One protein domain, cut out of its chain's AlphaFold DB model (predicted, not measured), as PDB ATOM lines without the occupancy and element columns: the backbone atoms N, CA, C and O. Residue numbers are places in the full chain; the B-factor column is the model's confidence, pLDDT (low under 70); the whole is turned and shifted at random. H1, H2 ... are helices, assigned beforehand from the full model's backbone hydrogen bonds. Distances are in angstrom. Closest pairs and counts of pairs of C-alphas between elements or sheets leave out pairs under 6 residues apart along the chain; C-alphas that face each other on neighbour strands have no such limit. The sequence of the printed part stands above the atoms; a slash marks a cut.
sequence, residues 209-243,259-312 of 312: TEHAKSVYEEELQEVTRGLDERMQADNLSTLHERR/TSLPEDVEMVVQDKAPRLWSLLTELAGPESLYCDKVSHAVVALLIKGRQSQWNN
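What this domain is: This is residues 209 to 243 and 259 to 312 of the 312 residues of an uncharacterized protein of Phaeosphaeria nodorum (strain SN15 / ATCC MYA-4574 / FGSC 10173) (UniProt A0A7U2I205). One long straight helix, H1, has two short helices, H2 and H3, packed on part of its length as an L with a tight corner, while the last helix, H4, packs on H3 and crosses H1 near 224 as an X. Residues 232 to 243 of H1 stick out as a free arm. The printed part has 89 residues with four named helices, in the order H1, H2, H3, H4, and no named strand: all helix, its packing mostly crossed, with no touching pair at a shallow tilt. It is only just loose, close to compact, with a radius of gyration of the C-alphas of 14.6 A, and elongated, spanning 48 by 31 by 23 A.

How they stand to each other: H1, residues 209 to 243, touches H2, residues 263 to 272, with its residues 219 to 227 alone; the closest C-alphas, of Val 223 and Lys 272, are 5.5 A apart. They run opposite ways at a steep tilt of 42 degrees. With residues 216 to 220 alone H1 touches H3, residues 274 to 283, the closest C-alphas being those of Tyr 216 and Leu 276, 5.7 A, at a tilt of 68 degrees, only just steep. H2 and H3 are close but not clearly touching, only just about perpendicular at 71 degrees, with the closest C-alphas, of Gln 270 and Trp 277, 6.7 A apart. H4, residues 291 to 310, touches H3 with residues 291 to 298 alone, at a steep tilt of 60 degrees, opposite ways; the closest C-alphas, of Leu 280 and Ser 295, are 5.3 A apart. H4 is close to H1 but not clearly touching, about perpendicular at 81 degrees, the closest C-alphas being those of Thr 224 and Ile 303, 6.5 A. In H1, H2, H3 and H4 every O i to N i+4 pair is within hydrogen-bond range.

Where its parts are: H1 begins at C-alpha 209, (-12.564, 26.705, 10.485), and is 50.8 A long. H2 and H3 are each 14.2 A long. H4 is 29.4 A long and ends at C-alpha 310, (-22.542, 14.964, -9.402).

The domain as a whole: The C-alphas farthest apart, of Thr 209 and Arg 243, are 50.8 A apart. Residues 244 to 258 are not printed, with 26.5 A between C-alphas 243 and 259 across the cut. The link from H2 to H3 is tight and that from H3 to H4 is short. The mean pLDDT of the printed part is 79.5; residue 232 and residues 234 to 243, 259 to 265 and 310 to 312 are under 70.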
ATOM      1  N   THR A 209     -11.391  26.800  11.365       92.81
ATOM      2  CA  THR A 209     -12.564  26.705  10.485       92.81
ATOM      3  C   THR A 209     -12.312  25.729   9.336       92.81
ATOM      4  O   THR A 209     -13.174  24.908   9.038       92.81
ATOM      5  N   GLU A 210     -11.134  25.773   8.712       94.94
ATOM      6  CA  GLU A 210     -10.780  24.894   7.594       94.94
ATOM      7  C   GLU A 210     -10.658  23.429   8.028       94.94
ATOM      8  O   GLU A 210     -11.206  22.538   7.381       94.94
ATOM      9  N   HIS A 211     -10.036  23.174   9.183       92.88
ATOM     10  CA  HIS A 211      -9.983  21.830   9.755       92.88
ATOM     11  C   HIS A 211     -11.385  21.287  10.078       92.88
ATOM     12  O   HIS A 211     -11.681  20.130   9.774       92.88
ATOM     13  N   ALA A 212     -12.267  22.124  10.637       93.12
ATOM     14  CA  ALA A 212     -13.651  21.745  10.900       93.12
ATOM     15  C   ALA A 212     -14.411  21.404   9.603       93.12
ATOM     16  O   ALA A 212     -15.102  20.389   9.564       93.12
ATOM     17  N   LYS A 213     -14.237  22.184   8.521       93.00
ATOM     18  CA  LYS A 213     -14.813  21.855   7.204       93.00
ATOM     19  C   LYS A 213     -14.368  20.479   6.719       93.00
ATOM     20  O   LYS A 213     -15.245  19.692   6.387       93.00
ATOM     21  N   SER A 214     -13.060  20.185   6.712       94.31
ATOM     22  CA  SER A 214     -12.522  18.881   6.269       94.31
ATOM     23  C   SER A 214     -13.195  17.731   7.018       94.31
ATOM     24  O   SER A 214     -13.753  16.826   6.407       94.31
ATOM     25  N   VAL A 215     -13.260  17.841   8.348       93.56
ATOM     26  CA  VAL A 215     -13.895  16.848   9.224       93.56
ATOM     27  C   VAL A 215     -15.368  16.601   8.870       93.56
ATOM     28  O   VAL A 215     -15.790  15.448   8.800       93.56
ATOM     29  N   TYR A 216     -16.159  17.653   8.648       91.94
ATOM     30  CA  TYR A 216     -17.578  17.503   8.298       91.94
ATOM     31  C   TYR A 216     -17.794  17.087   6.838       91.94
ATOM     32  O   TYR A 216     -18.776  16.417   6.527       91.94
ATOM     33  N   GLU A 217     -16.883  17.463   5.941       91.94
ATOM     34  CA  GLU A 217     -16.877  17.034   4.547       91.94
ATOM     35  C   GLU A 217     -16.629  15.528   4.431       91.94
ATOM     36  O   GLU A 217     -17.391  14.868   3.722       91.94
ATOM     37  N   GLU A 218     -15.626  15.004   5.142       92.44
ATOM     38  CA  GLU A 218     -15.305  13.575   5.245       92.44
ATOM     39  C   GLU A 218     -16.512  12.774   5.763       92.44
ATOM     40  O   GLU A 218     -16.942  11.813   5.126       92.44
ATOM     41  N   GLU A 219     -17.125  13.207   6.869       92.19
ATOM     42  CA  GLU A 219     -18.319  12.553   7.425       92.19
ATOM     43  C   GLU A 219     -19.517  12.588   6.465       92.19
ATOM     44  O   GLU A 219     -20.229  11.595   6.311       92.19
ATOM     45  N   LEU A 220     -19.733  13.706   5.767       89.38
ATOM     46  CA  LEU A 220     -20.818  13.829   4.793       89.38
ATOM     47  C   LEU A 220     -20.563  12.994   3.521       89.38
ATOM     48  O   LEU A 220     -21.519  12.517   2.905       89.38
ATOM     49  N   GLN A 221     -19.302  12.791   3.116       89.44
ATOM     50  CA  GLN A 221     -18.942  11.838   2.054       89.44
ATOM     51  C   GLN A 221     -19.234  10.395   2.494       89.44
ATOM     52  O   GLN A 221     -19.868   9.651   1.745       89.44
ATOM     53  N   GLU A 222     -18.852  10.020   3.718       89.12
ATOM     54  CA  GLU A 222     -19.084   8.681   4.279       89.12
ATOM     55  C   GLU A 222     -20.586   8.363   4.419       89.12
ATOM     56  O   GLU A 222     -21.023   7.275   4.039       89.12
ATOM     57  N   VAL A 223     -21.402   9.330   4.866       87.06
ATOM     58  CA  VAL A 223     -22.876   9.227   4.864       87.06
ATOM     59  C   VAL A 223     -23.421   9.014   3.456       87.06
ATOM     60  O   VAL A 223     -24.251   8.132   3.253       87.06
ATOM     61  N   THR A 224     -22.960   9.802   2.479       84.62
ATOM     62  CA  THR A 224     -23.450   9.701   1.094       84.62
ATOM     63  C   THR A 224     -23.145   8.314   0.522       84.62
ATOM     64  O   THR A 224     -24.050   7.658   0.009       84.62
ATOM     65  N   ARG A 225     -21.918   7.805   0.720       85.31
ATOM     66  CA  ARG A 225     -21.536   6.449   0.294       85.31
ATOM     67  C   ARG A 225     -22.373   5.369   0.986       85.31
ATOM     68  O   ARG A 225     -22.875   4.473   0.316       85.31
ATOM     69  N   GLY A 226     -22.577   5.476   2.301       83.19
ATOM     70  CA  GLY A 226     -23.393   4.524   3.063       83.19
ATOM     71  C   GLY A 226     -24.865   4.484   2.626       83.19
ATOM     72  O   GLY A 226     -25.498   3.429   2.689       83.19
ATOM     73  N   LEU A 227     -25.409   5.604   2.141       79.94
ATOM     74  CA  LEU A 227     -26.748   5.657   1.554       79.94
ATOM     75  C   LEU A 227     -26.797   5.030   0.161       79.94
ATOM     76  O   LEU A 227     -27.707   4.244  -0.100       79.94
ATOM     77  N   ASP A 228     -25.817   5.302  -0.700       78.62
ATOM     78  CA  ASP A 228     -25.740   4.683  -2.028       78.62
ATOM     79  C   ASP A 228     -25.567   3.151  -1.925       78.62
ATOM     80  O   ASP A 228     -26.219   2.402  -2.658       78.62
ATOM     81  N   GLU A 229     -24.758   2.671  -0.973       80.25
ATOM     82  CA  GLU A 229     -24.602   1.246  -0.639       80.25
ATOM     83  C   GLU A 229     -25.942   0.612  -0.206       80.25
ATOM     84  O   GLU A 229     -26.319  -0.449  -0.718       80.25
ATOM     85  N   ARG A 230     -26.710   1.270   0.680       74.50
ATOM     86  CA  ARG A 230     -28.048   0.796   1.091       74.50
ATOM     87  C   ARG A 230     -29.057   0.826  -0.052       74.50
ATOM     88  O   ARG A 230     -29.752  -0.161  -0.258       74.50
ATOM     89  N   MET A 231     -29.102   1.897  -0.844       70.00
ATOM     90  CA  MET A 231     -29.994   1.988  -2.005       70.00
ATOM     91  C   MET A 231     -29.701   0.886  -3.031       70.00
ATOM     92  O   MET A 231     -30.627   0.345  -3.635       70.00
ATOM     93  N   GLN A 232     -28.439   0.492  -3.219       69.31
ATOM     94  CA  GLN A 232     -28.086  -0.664  -4.049       69.31
ATOM     95  C   GLN A 232     -28.558  -1.990  -3.429       69.31
ATOM     96  O   GLN A 232     -29.137  -2.817  -4.140       69.31
ATOM     97  N   ALA A 233     -28.383  -2.185  -2.119       70.94
ATOM     98  CA  ALA A 233     -28.866  -3.371  -1.407       70.94
ATOM     99  C   ALA A 233     -30.404  -3.499  -1.431       70.94
ATOM    100  O   ALA A 233     -30.930  -4.598  -1.639       70.94
ATOM    101  N   ASP A 234     -31.131  -2.389  -1.310       68.56
ATOM    102  CA  ASP A 234     -32.590  -2.340  -1.429       68.56
ATOM    103  C   ASP A 234     -33.053  -2.562  -2.868       68.56
ATOM    104  O   ASP A 234     -34.016  -3.292  -3.098       68.56
ATOM    105  N   ASN A 235     -32.357  -2.020  -3.869       64.44
ATOM    106  CA  ASN A 235     -32.650  -2.311  -5.275       64.44
ATOM    107  C   ASN A 235     -32.456  -3.805  -5.599       64.44
ATOM    108  O   ASN A 235     -33.288  -4.404  -6.278       64.44
ATOM    109  N   LEU A 236     -31.424  -4.454  -5.051       64.12
ATOM    110  CA  LEU A 236     -31.254  -5.906  -5.166       64.12
ATOM    111  C   LEU A 236     -32.360  -6.669  -4.419       64.12
ATOM    112  O   LEU A 236     -32.975  -7.579  -4.981       64.12
ATOM    113  N   SER A 237     -32.675  -6.274  -3.186       65.50
ATOM    114  CA  SER A 237     -33.712  -6.913  -2.364       65.50
ATOM    115  C   SER A 237     -35.106  -6.770  -2.984       65.50
ATOM    116  O   SER A 237     -35.855  -7.741  -3.057       65.50
ATOM    117  N   THR A 238     -35.439  -5.600  -3.531       63.66
ATOM    118  CA  THR A 238     -36.694  -5.349  -4.257       63.66
ATOM    119  C   THR A 238     -36.771  -6.105  -5.583       63.66
ATOM    120  O   THR A 238     -37.858  -6.568  -5.931       63.66
ATOM    121  N   LEU A 239     -35.659  -6.313  -6.297       60.78
ATOM    122  CA  LEU A 239     -35.610  -7.201  -7.466       60.78
ATOM    123  C   LEU A 239     -35.837  -8.670  -7.075       60.78
ATOM    124  O   LEU A 239     -36.588  -9.376  -7.756       60.78
ATOM    125  N   HIS A 240     -35.259  -9.131  -5.961       63.59
ATOM    126  CA  HIS A 240     -35.528 -10.463  -5.411       63.59
ATOM    127  C   HIS A 240     -36.991 -10.621  -4.955       63.59
ATOM    128  O   HIS A 240     -37.609 -11.646  -5.251       63.59
ATOM    129  N   GLU A 241     -37.578  -9.599  -4.329       64.44
ATOM    130  CA  GLU A 241     -38.996  -9.544  -3.944       64.44
ATOM    131  C   GLU A 241     -39.915  -9.570  -5.179       64.44
ATOM    132  O   GLU A 241     -40.834 -10.382  -5.253       64.44
ATOM    133  N   ARG A 242     -39.626  -8.758  -6.209       58.28
ATOM    134  CA  ARG A 242     -40.388  -8.699  -7.475       58.28
ATOM    135  C   ARG A 242     -40.328 -10.019  -8.246       58.28
ATOM    136  O   ARG A 242     -41.309 -10.398  -8.881       58.28
ATOM    137  N   ARG A 243     -39.208 -10.748  -8.158       60.53
ATOM    138  CA  ARG A 243     -39.068 -12.119  -8.680       60.53
ATOM    139  C   ARG A 243     -39.895 -13.137  -7.883       60.53
ATOM    140  O   ARG A 243     -40.273 -14.164  -8.442       60.53
ATOM    141  N   THR A 259     -42.553  10.774   1.460       38.09
ATOM    142  CA  THR A 259     -43.145  11.547   2.571       38.09
ATOM    143  C   THR A 259     -42.403  11.440   3.903       38.09
ATOM    144  O   THR A 259     -42.635  12.270   4.782       38.09
ATOM    145  N   SER A 260     -41.459  10.509   4.040       46.06
ATOM    146  CA  SER A 260     -40.473  10.483   5.122       46.06
ATOM    147  C   SER A 260     -39.061  10.644   4.555       46.06
ATOM    148  O   SER A 260     -38.743  10.148   3.475       46.06
ATOM    149  N   LEU A 261     -38.185  11.326   5.300       52.72
ATOM    150  CA  LEU A 261     -36.766  10.994   5.210       52.72
ATOM    151  C   LEU A 261     -36.648   9.579   5.806       52.72
ATOM    152  O   LEU A 261     -37.157   9.399   6.915       52.72
ATOM    153  N   PRO A 262     -36.084   8.580   5.103       63.25
ATOM    154  CA  PRO A 262     -36.054   7.220   5.622       63.25
ATOM    155  C   PRO A 262     -35.380   7.152   6.995       63.25
ATOM    156  O   PRO A 262     -34.363   7.807   7.216       63.25
ATOM    157  N   GLU A 263     -35.913   6.312   7.880       61.72
ATOM    158  CA  GLU A 263     -35.312   5.951   9.177       61.72
ATOM    159  C   GLU A 263     -33.879   5.394   8.987       61.72
ATOM    160  O   GLU A 263     -32.992   5.562   9.823       61.72
ATOM    161  N   ASP A 264     -33.603   4.840   7.803       61.97
ATOM    162  CA  ASP A 264     -32.271   4.470   7.325       61.97
ATOM    163  C   ASP A 264     -31.289   5.641   7.197       61.97
ATOM    164  O   ASP A 264     -30.100   5.461   7.456       61.97
ATOM    165  N   VAL A 265     -31.754   6.838   6.816       68.88
ATOM    166  CA  VAL A 265     -30.906   8.039   6.756       68.88
ATOM    167  C   VAL A 265     -30.541   8.493   8.159       68.88
ATOM    168  O   VAL A 265     -29.383   8.819   8.391       68.88
ATOM    169  N   GLU A 266     -31.484   8.461   9.101       70.69
ATOM    170  CA  GLU A 266     -31.213   8.751  10.513       70.69
ATOM    171  C   GLU A 266     -30.128   7.814  11.071       70.69
ATOM    172  O   GLU A 266     -29.094   8.285  11.547       70.69
ATOM    173  N   MET A 267     -30.289   6.496  10.902       73.81
ATOM    174  CA  MET A 267     -29.281   5.520  11.337       73.81
ATOM    175  C   MET A 267     -27.914   5.715  10.666       73.81
ATOM    176  O   MET A 267     -26.890   5.656  11.345       73.81
ATOM    177  N   VAL A 268     -27.864   5.933   9.345       79.12
ATOM    178  CA  VAL A 268     -26.587   6.119   8.629       79.12
ATOM    179  C   VAL A 268     -25.904   7.423   9.041       79.12
ATOM    180  O   VAL A 268     -24.685   7.446   9.182       79.12
ATOM    181  N   VAL A 269     -26.658   8.493   9.288       81.75
ATOM    182  CA  VAL A 269     -26.113   9.778   9.751       81.75
ATOM    183  C   VAL A 269     -25.568   9.673  11.174       81.75
ATOM    184  O   VAL A 269     -24.467  10.156  11.429       81.75
ATOM    185  N   GLN A 270     -26.277   8.999  12.082       81.44
ATOM    186  CA  GLN A 270     -25.809   8.797  13.457       81.44
ATOM    187  C   GLN A 270     -24.569   7.882  13.532       81.44
ATOM    188  O   GLN A 270     -23.684   8.134  14.348       81.44
ATOM    189  N   ASP A 271     -24.463   6.866  12.664       85.81
ATOM    190  CA  ASP A 271     -23.308   5.952  12.597       85.81
ATOM    191  C   ASP A 271     -22.087   6.565  11.878       85.81
ATOM    192  O   ASP A 271     -20.956   6.430  12.347       85.81
ATOM    193  N   LYS A 272     -22.289   7.247  10.741       86.62
ATOM    194  CA  LYS A 272     -21.195   7.740   9.876       86.62
ATOM    195  C   LYS A 272     -20.795   9.195  10.105       86.62
ATOM    196  O   LYS A 272     -19.682   9.565   9.736       86.62
ATOM    197  N   ALA A 273     -21.660  10.015  10.701       89.06
ATOM    198  CA  ALA A 273     -21.424  11.449  10.878       89.06
ATOM    199  C   ALA A 273     -21.709  11.969  12.306       89.06
ATOM    200  O   ALA A 273     -22.443  12.949  12.476       89.06
ATOM    201  N   PRO A 274     -21.128  11.359  13.360       90.62
ATOM    202  CA  PRO A 274     -21.411  11.738  14.743       90.62
ATOM    203  C   PRO A 274     -20.947  13.159  15.102       90.62
ATOM    204  O   PRO A 274     -21.574  13.806  15.946       90.62
ATOM    205  N   ARG A 275     -19.875  13.688  14.485       91.69
ATOM    206  CA  ARG A 275     -19.399  15.058  14.770       91.69
ATOM    207  C   ARG A 275     -20.290  16.097  14.089       91.69
ATOM    208  O   ARG A 275     -20.614  17.105  14.716       91.69
ATOM    209  N   LEU A 276     -20.722  15.849  12.853       90.62
ATOM    210  CA  LEU A 276     -21.703  16.675  12.145       90.62
ATOM    211  C   LEU A 276     -23.070  16.646  12.845       90.62
ATOM    212  O   LEU A 276     -23.686  17.696  13.007       90.62
ATOM    213  N   TRP A 277     -23.520  15.478  13.314       90.31
ATOM    214  CA  TRP A 277     -24.760  15.352  14.083       90.31
ATOM    215  C   TRP A 277     -24.721  16.180  15.375       90.31
ATOM    216  O   TRP A 277     -25.634  16.962  15.646       90.31
ATOM    217  N   SER A 278     -23.618  16.086  16.127       91.69
ATOM    218  CA  SER A 278     -23.380  16.896  17.330       91.69
ATOM    219  C   SER A 278     -23.370  18.403  17.025       91.69
ATOM    220  O   SER A 278     -24.016  19.179  17.725       91.69
ATOM    221  N   LEU A 279     -22.732  18.830  15.926       92.25
ATOM    222  CA  LEU A 279     -22.768  20.233  15.499       92.25
ATOM    223  C   LEU A 279     -24.194  20.706  15.177       92.25
ATOM    224  O   LEU A 279     -24.588  21.793  15.592       92.25
ATOM    225  N   LEU A 280     -24.956  19.935  14.401       90.62
ATOM    226  CA  LEU A 280     -26.278  20.359  13.935       90.62
ATOM    227  C   LEU A 280     -27.308  20.408  15.064       90.62
ATOM    228  O   LEU A 280     -28.106  21.343  15.103       90.62
ATOM    229  N   THR A 281     -27.242  19.468  16.005       89.94
ATOM    230  CA  THR A 281     -28.098  19.461  17.201       89.94
ATOM    231  C   THR A 281     -27.768  20.617  18.151       89.94
ATOM    232  O   THR A 281     -28.690  21.281  18.628       89.94
ATOM    233  N   GLU A 282     -26.485  20.951  18.337       92.25
ATOM    234  CA  GLU A 282     -26.054  22.148  19.076       92.25
ATOM    235  C   GLU A 282     -26.537  23.445  18.390       92.25
ATOM    236  O   GLU A 282     -27.112  24.323  19.037       92.25
ATOM    237  N   LEU A 283     -26.387  23.557  17.061       90.19
ATOM    238  CA  LEU A 283     -26.841  24.719  16.279       90.19
ATOM    239  C   LEU A 283     -28.370  24.860  16.213       90.19
ATOM    240  O   LEU A 283     -28.877  25.981  16.144       90.19
ATOM    241  N   ALA A 284     -29.114  23.751  16.241       87.19
ATOM    242  CA  ALA A 284     -30.575  23.750  16.333       87.19
ATOM    243  C   ALA A 284     -31.091  24.126  17.740       87.19
ATOM    244  O   ALA A 284     -32.298  24.319  17.920       87.19
ATOM    245  N   GLY A 285     -30.178  24.252  18.710       86.81
ATOM    246  CA  GLY A 285     -30.443  24.469  20.123       86.81
ATOM    247  C   GLY A 285     -30.733  23.141  20.831       86.81
ATOM    248  O   GLY A 285     -31.777  22.549  20.553       86.81
ATOM    249  N   PRO A 286     -29.897  22.688  21.786       81.62
ATOM    250  CA  PRO A 286     -30.095  21.397  22.456       81.62
ATOM    251  C   PRO A 286     -31.411  21.328  23.256       81.62
ATOM    252  O   PRO A 286     -32.005  20.264  23.379       81.62
ATOM    253  N   GLU A 287     -31.916  22.474  23.723       81.81
ATOM    254  CA  GLU A 287     -33.197  22.613  24.439       81.81
ATOM    255  C   GLU A 287     -34.431  22.688  23.505       81.81
ATOM    256  O   GLU A 287     -35.561  22.901  23.953       81.81
ATOM    257  N   SER A 288     -34.245  22.581  22.186       83.88
ATOM    258  CA  SER A 288     -35.332  22.679  21.208       83.88
ATOM    259  C   SER A 288     -36.065  21.348  21.051       83.88
ATOM    260  O   SER A 288     -35.479  20.361  20.621       83.88
ATOM    261  N   LEU A 289     -37.391  21.343  21.236       79.69
ATOM    262  CA  LEU A 289     -38.272  20.193  20.935       79.69
ATOM    263  C   LEU A 289     -38.247  19.740  19.456       79.69
ATOM    264  O   LEU A 289     -38.924  18.781  19.081       79.69
ATOM    265  N   TYR A 290     -37.518  20.461  18.604       82.12
ATOM    266  CA  TYR A 290     -37.360  20.191  17.181       82.12
ATOM    267  C   TYR A 290     -35.891  19.987  16.771       82.12
ATOM    268  O   TYR A 290     -35.640  19.912  15.569       82.12
ATOM    269  N   CYS A 291     -34.937  19.897  17.711       86.38
ATOM    270  CA  CYS A 291     -33.501  19.791  17.413       86.38
ATOM    271  C   CYS A 291     -33.187  18.646  16.434       86.38
ATOM    272  O   CYS A 291     -32.558  18.885  15.399       86.38
ATOM    273  N   ASP A 292     -33.737  17.452  16.670       83.25
ATOM    274  CA  ASP A 292     -33.585  16.296  15.781       83.25
ATOM    275  C   ASP A 292     -34.198  16.562  14.404       83.25
ATOM    276  O   ASP A 292     -33.572  16.318  13.378       83.25
ATOM    277  N   LYS A 293     -35.424  17.099  14.344       82.25
ATOM    278  CA  LYS A 293     -36.141  17.327  13.074       82.25
ATOM    279  C   LYS A 293     -35.462  18.384  12.206       82.25
ATOM    280  O   LYS A 293     -35.423  18.236  10.986       82.25
ATOM    281  N   VAL A 294     -34.920  19.432  12.826       85.69
ATOM    282  CA  VAL A 294     -34.130  20.466  12.146       85.69
ATOM    283  C   VAL A 294     -32.811  19.873  11.653       85.69
ATOM    284  O   VAL A 294     -32.483  20.045  10.480       85.69
ATOM    285  N   SER A 295     -32.105  19.114  12.492       87.38
ATOM    286  CA  SER A 295     -30.842  18.458  12.123       87.38
ATOM    287  C   SER A 295     -31.032  17.488  10.953       87.38
ATOM    288  O   SER A 295     -30.339  17.605   9.944       87.38
ATOM    289  N   HIS A 296     -32.048  16.621  11.010       82.19
ATOM    290  CA  HIS A 296     -32.436  15.730   9.912       82.19
ATOM    291  C   HIS A 296     -32.747  16.481   8.614       82.19
ATOM    292  O   HIS A 296     -32.256  16.099   7.551       82.19
ATOM    293  N   ALA A 297     -33.534  17.561   8.680       83.56
ATOM    294  CA  ALA A 297     -33.864  18.359   7.502       83.56
ATOM    295  C   ALA A 297     -32.615  19.004   6.875       83.56
ATOM    296  O   ALA A 297     -32.469  18.992   5.652       83.56
ATOM    297  N   VAL A 298     -31.690  19.518   7.693       88.38
ATOM    298  CA  VAL A 298     -30.424  20.096   7.216       88.38
ATOM    299  C   VAL A 298     -29.537  19.027   6.576       88.38
ATOM    300  O   VAL A 298     -29.064  19.239   5.460       88.38
ATOM    301  N   VAL A 299     -29.358  17.859   7.203       86.50
ATOM    302  CA  VAL A 299     -28.558  16.766   6.618       86.50
ATOM    303  C   VAL A 299     -29.165  16.272   5.302       86.50
ATOM    304  O   VAL A 299     -28.447  16.132   4.312       86.50
ATOM    305  N   ALA A 300     -30.487  16.097   5.235       82.94
ATOM    306  CA  ALA A 300     -31.179  15.713   4.005       82.94
ATOM    307  C   ALA A 300     -30.973  16.721   2.861       82.94
ATOM    308  O   ALA A 300     -30.799  16.323   1.707       82.94
ATOM    309  N   LEU A 301     -30.978  18.024   3.168       85.56
ATOM    310  CA  LEU A 301     -30.691  19.083   2.197       85.56
ATOM    311  C   LEU A 301     -29.224  19.064   1.747       85.56
ATOM    312  O   LEU A 301     -28.967  19.222   0.555       85.56
ATOM    313  N   LEU A 302     -28.276  18.825   2.658       88.19
ATOM    314  CA  LEU A 302     -26.849  18.712   2.333       88.19
ATOM    315  C   LEU A 302     -26.560  17.510   1.419       88.19
ATOM    316  O   LEU A 302     -25.862  17.668   0.417       88.19
ATOM    317  N   ILE A 303     -27.142  16.341   1.710       84.69
ATOM    318  CA  ILE A 303     -27.008  15.128   0.882       84.69
ATOM    319  C   ILE A 303     -27.596  15.366  -0.513       84.69
ATOM    320  O   ILE A 303     -26.903  15.172  -1.512       84.69
ATOM    321  N   LYS A 304     -28.844  15.854  -0.607       81.50
ATOM    322  CA  LYS A 304     -29.491  16.138  -1.902       81.50
ATOM    323  C   LYS A 304     -28.747  17.211  -2.699       81.50
ATOM    324  O   LYS A 304     -28.604  17.083  -3.913       81.50
ATOM    325  N   GLY A 305     -28.244  18.245  -2.022       83.56
ATOM    326  CA  GLY A 305     -27.413  19.285  -2.624       83.56
ATOM    327  C   GLY A 305     -26.126  18.718  -3.223       83.56
ATOM    328  O   GLY A 305     -25.790  19.056  -4.356       83.56
ATOM    329  N   ARG A 306     -25.456  17.799  -2.516       81.94
ATOM    330  CA  ARG A 306     -24.279  17.079  -3.025       81.94
ATOM    331  C   ARG A 306     -24.609  16.166  -4.201       81.94
ATOM    332  O   ARG A 306     -23.994  16.310  -5.251       81.94
ATOM    333  N   GLN A 307     -25.616  15.302  -4.088       77.88
ATOM    334  CA  GLN A 307     -26.043  14.425  -5.189       77.88
ATOM    335  C   GLN A 307     -26.400  15.220  -6.463       77.88
ATOM    336  O   GLN A 307     -26.086  14.794  -7.572       77.88
ATOM    337  N   SER A 308     -26.977  16.420  -6.325       80.19
ATOM    338  CA  SER A 308     -27.267  17.310  -7.459       80.19
ATOM    339  C   SER A 308     -26.028  17.928  -8.131       80.19
ATOM    340  O   SER A 308     -26.155  18.416  -9.256       80.19
ATOM    341  N   GLN A 309     -24.861  17.945  -7.478       75.06
ATOM    342  CA  GLN A 309     -23.604  18.436  -8.064       75.06
ATOM    343  C   GLN A 309     -22.885  17.368  -8.898       75.06
ATOM    344  O   GLN A 309     -22.163  17.728  -9.817       75.06
ATOM    345  N   TRP A 310     -23.105  16.077  -8.619       63.41
ATOM    346  CA  TRP A 310     -22.542  14.964  -9.402       63.41
ATOM    347  C   TRP A 310     -23.394  14.549 -10.613       63.41
ATOM    348  O   TRP A 310     -22.907  13.827 -11.478       63.41
ATOM    349  N   ASN A 311     -24.649  15.004 -10.683       57.94
ATOM    350  CA  ASN A 311     -25.589  14.689 -11.767       57.94
ATOM    351  C   ASN A 311     -25.656  15.764 -12.881       57.94
ATOM    352  O   ASN A 311     -26.557  15.696 -13.718       57.94
ATOM    353  N   ASN A 312     -24.745  16.748 -12.878       46.31
ATOM    354  CA  ASN A 312     -24.564  17.770 -13.924       46.31
ATOM    355  C   ASN A 312     -23.138  17.719 -14.489       46.31
ATOM    356  O   ASN A 312     -22.995  18.016 -15.694       46.31
TER     357      ASN A 312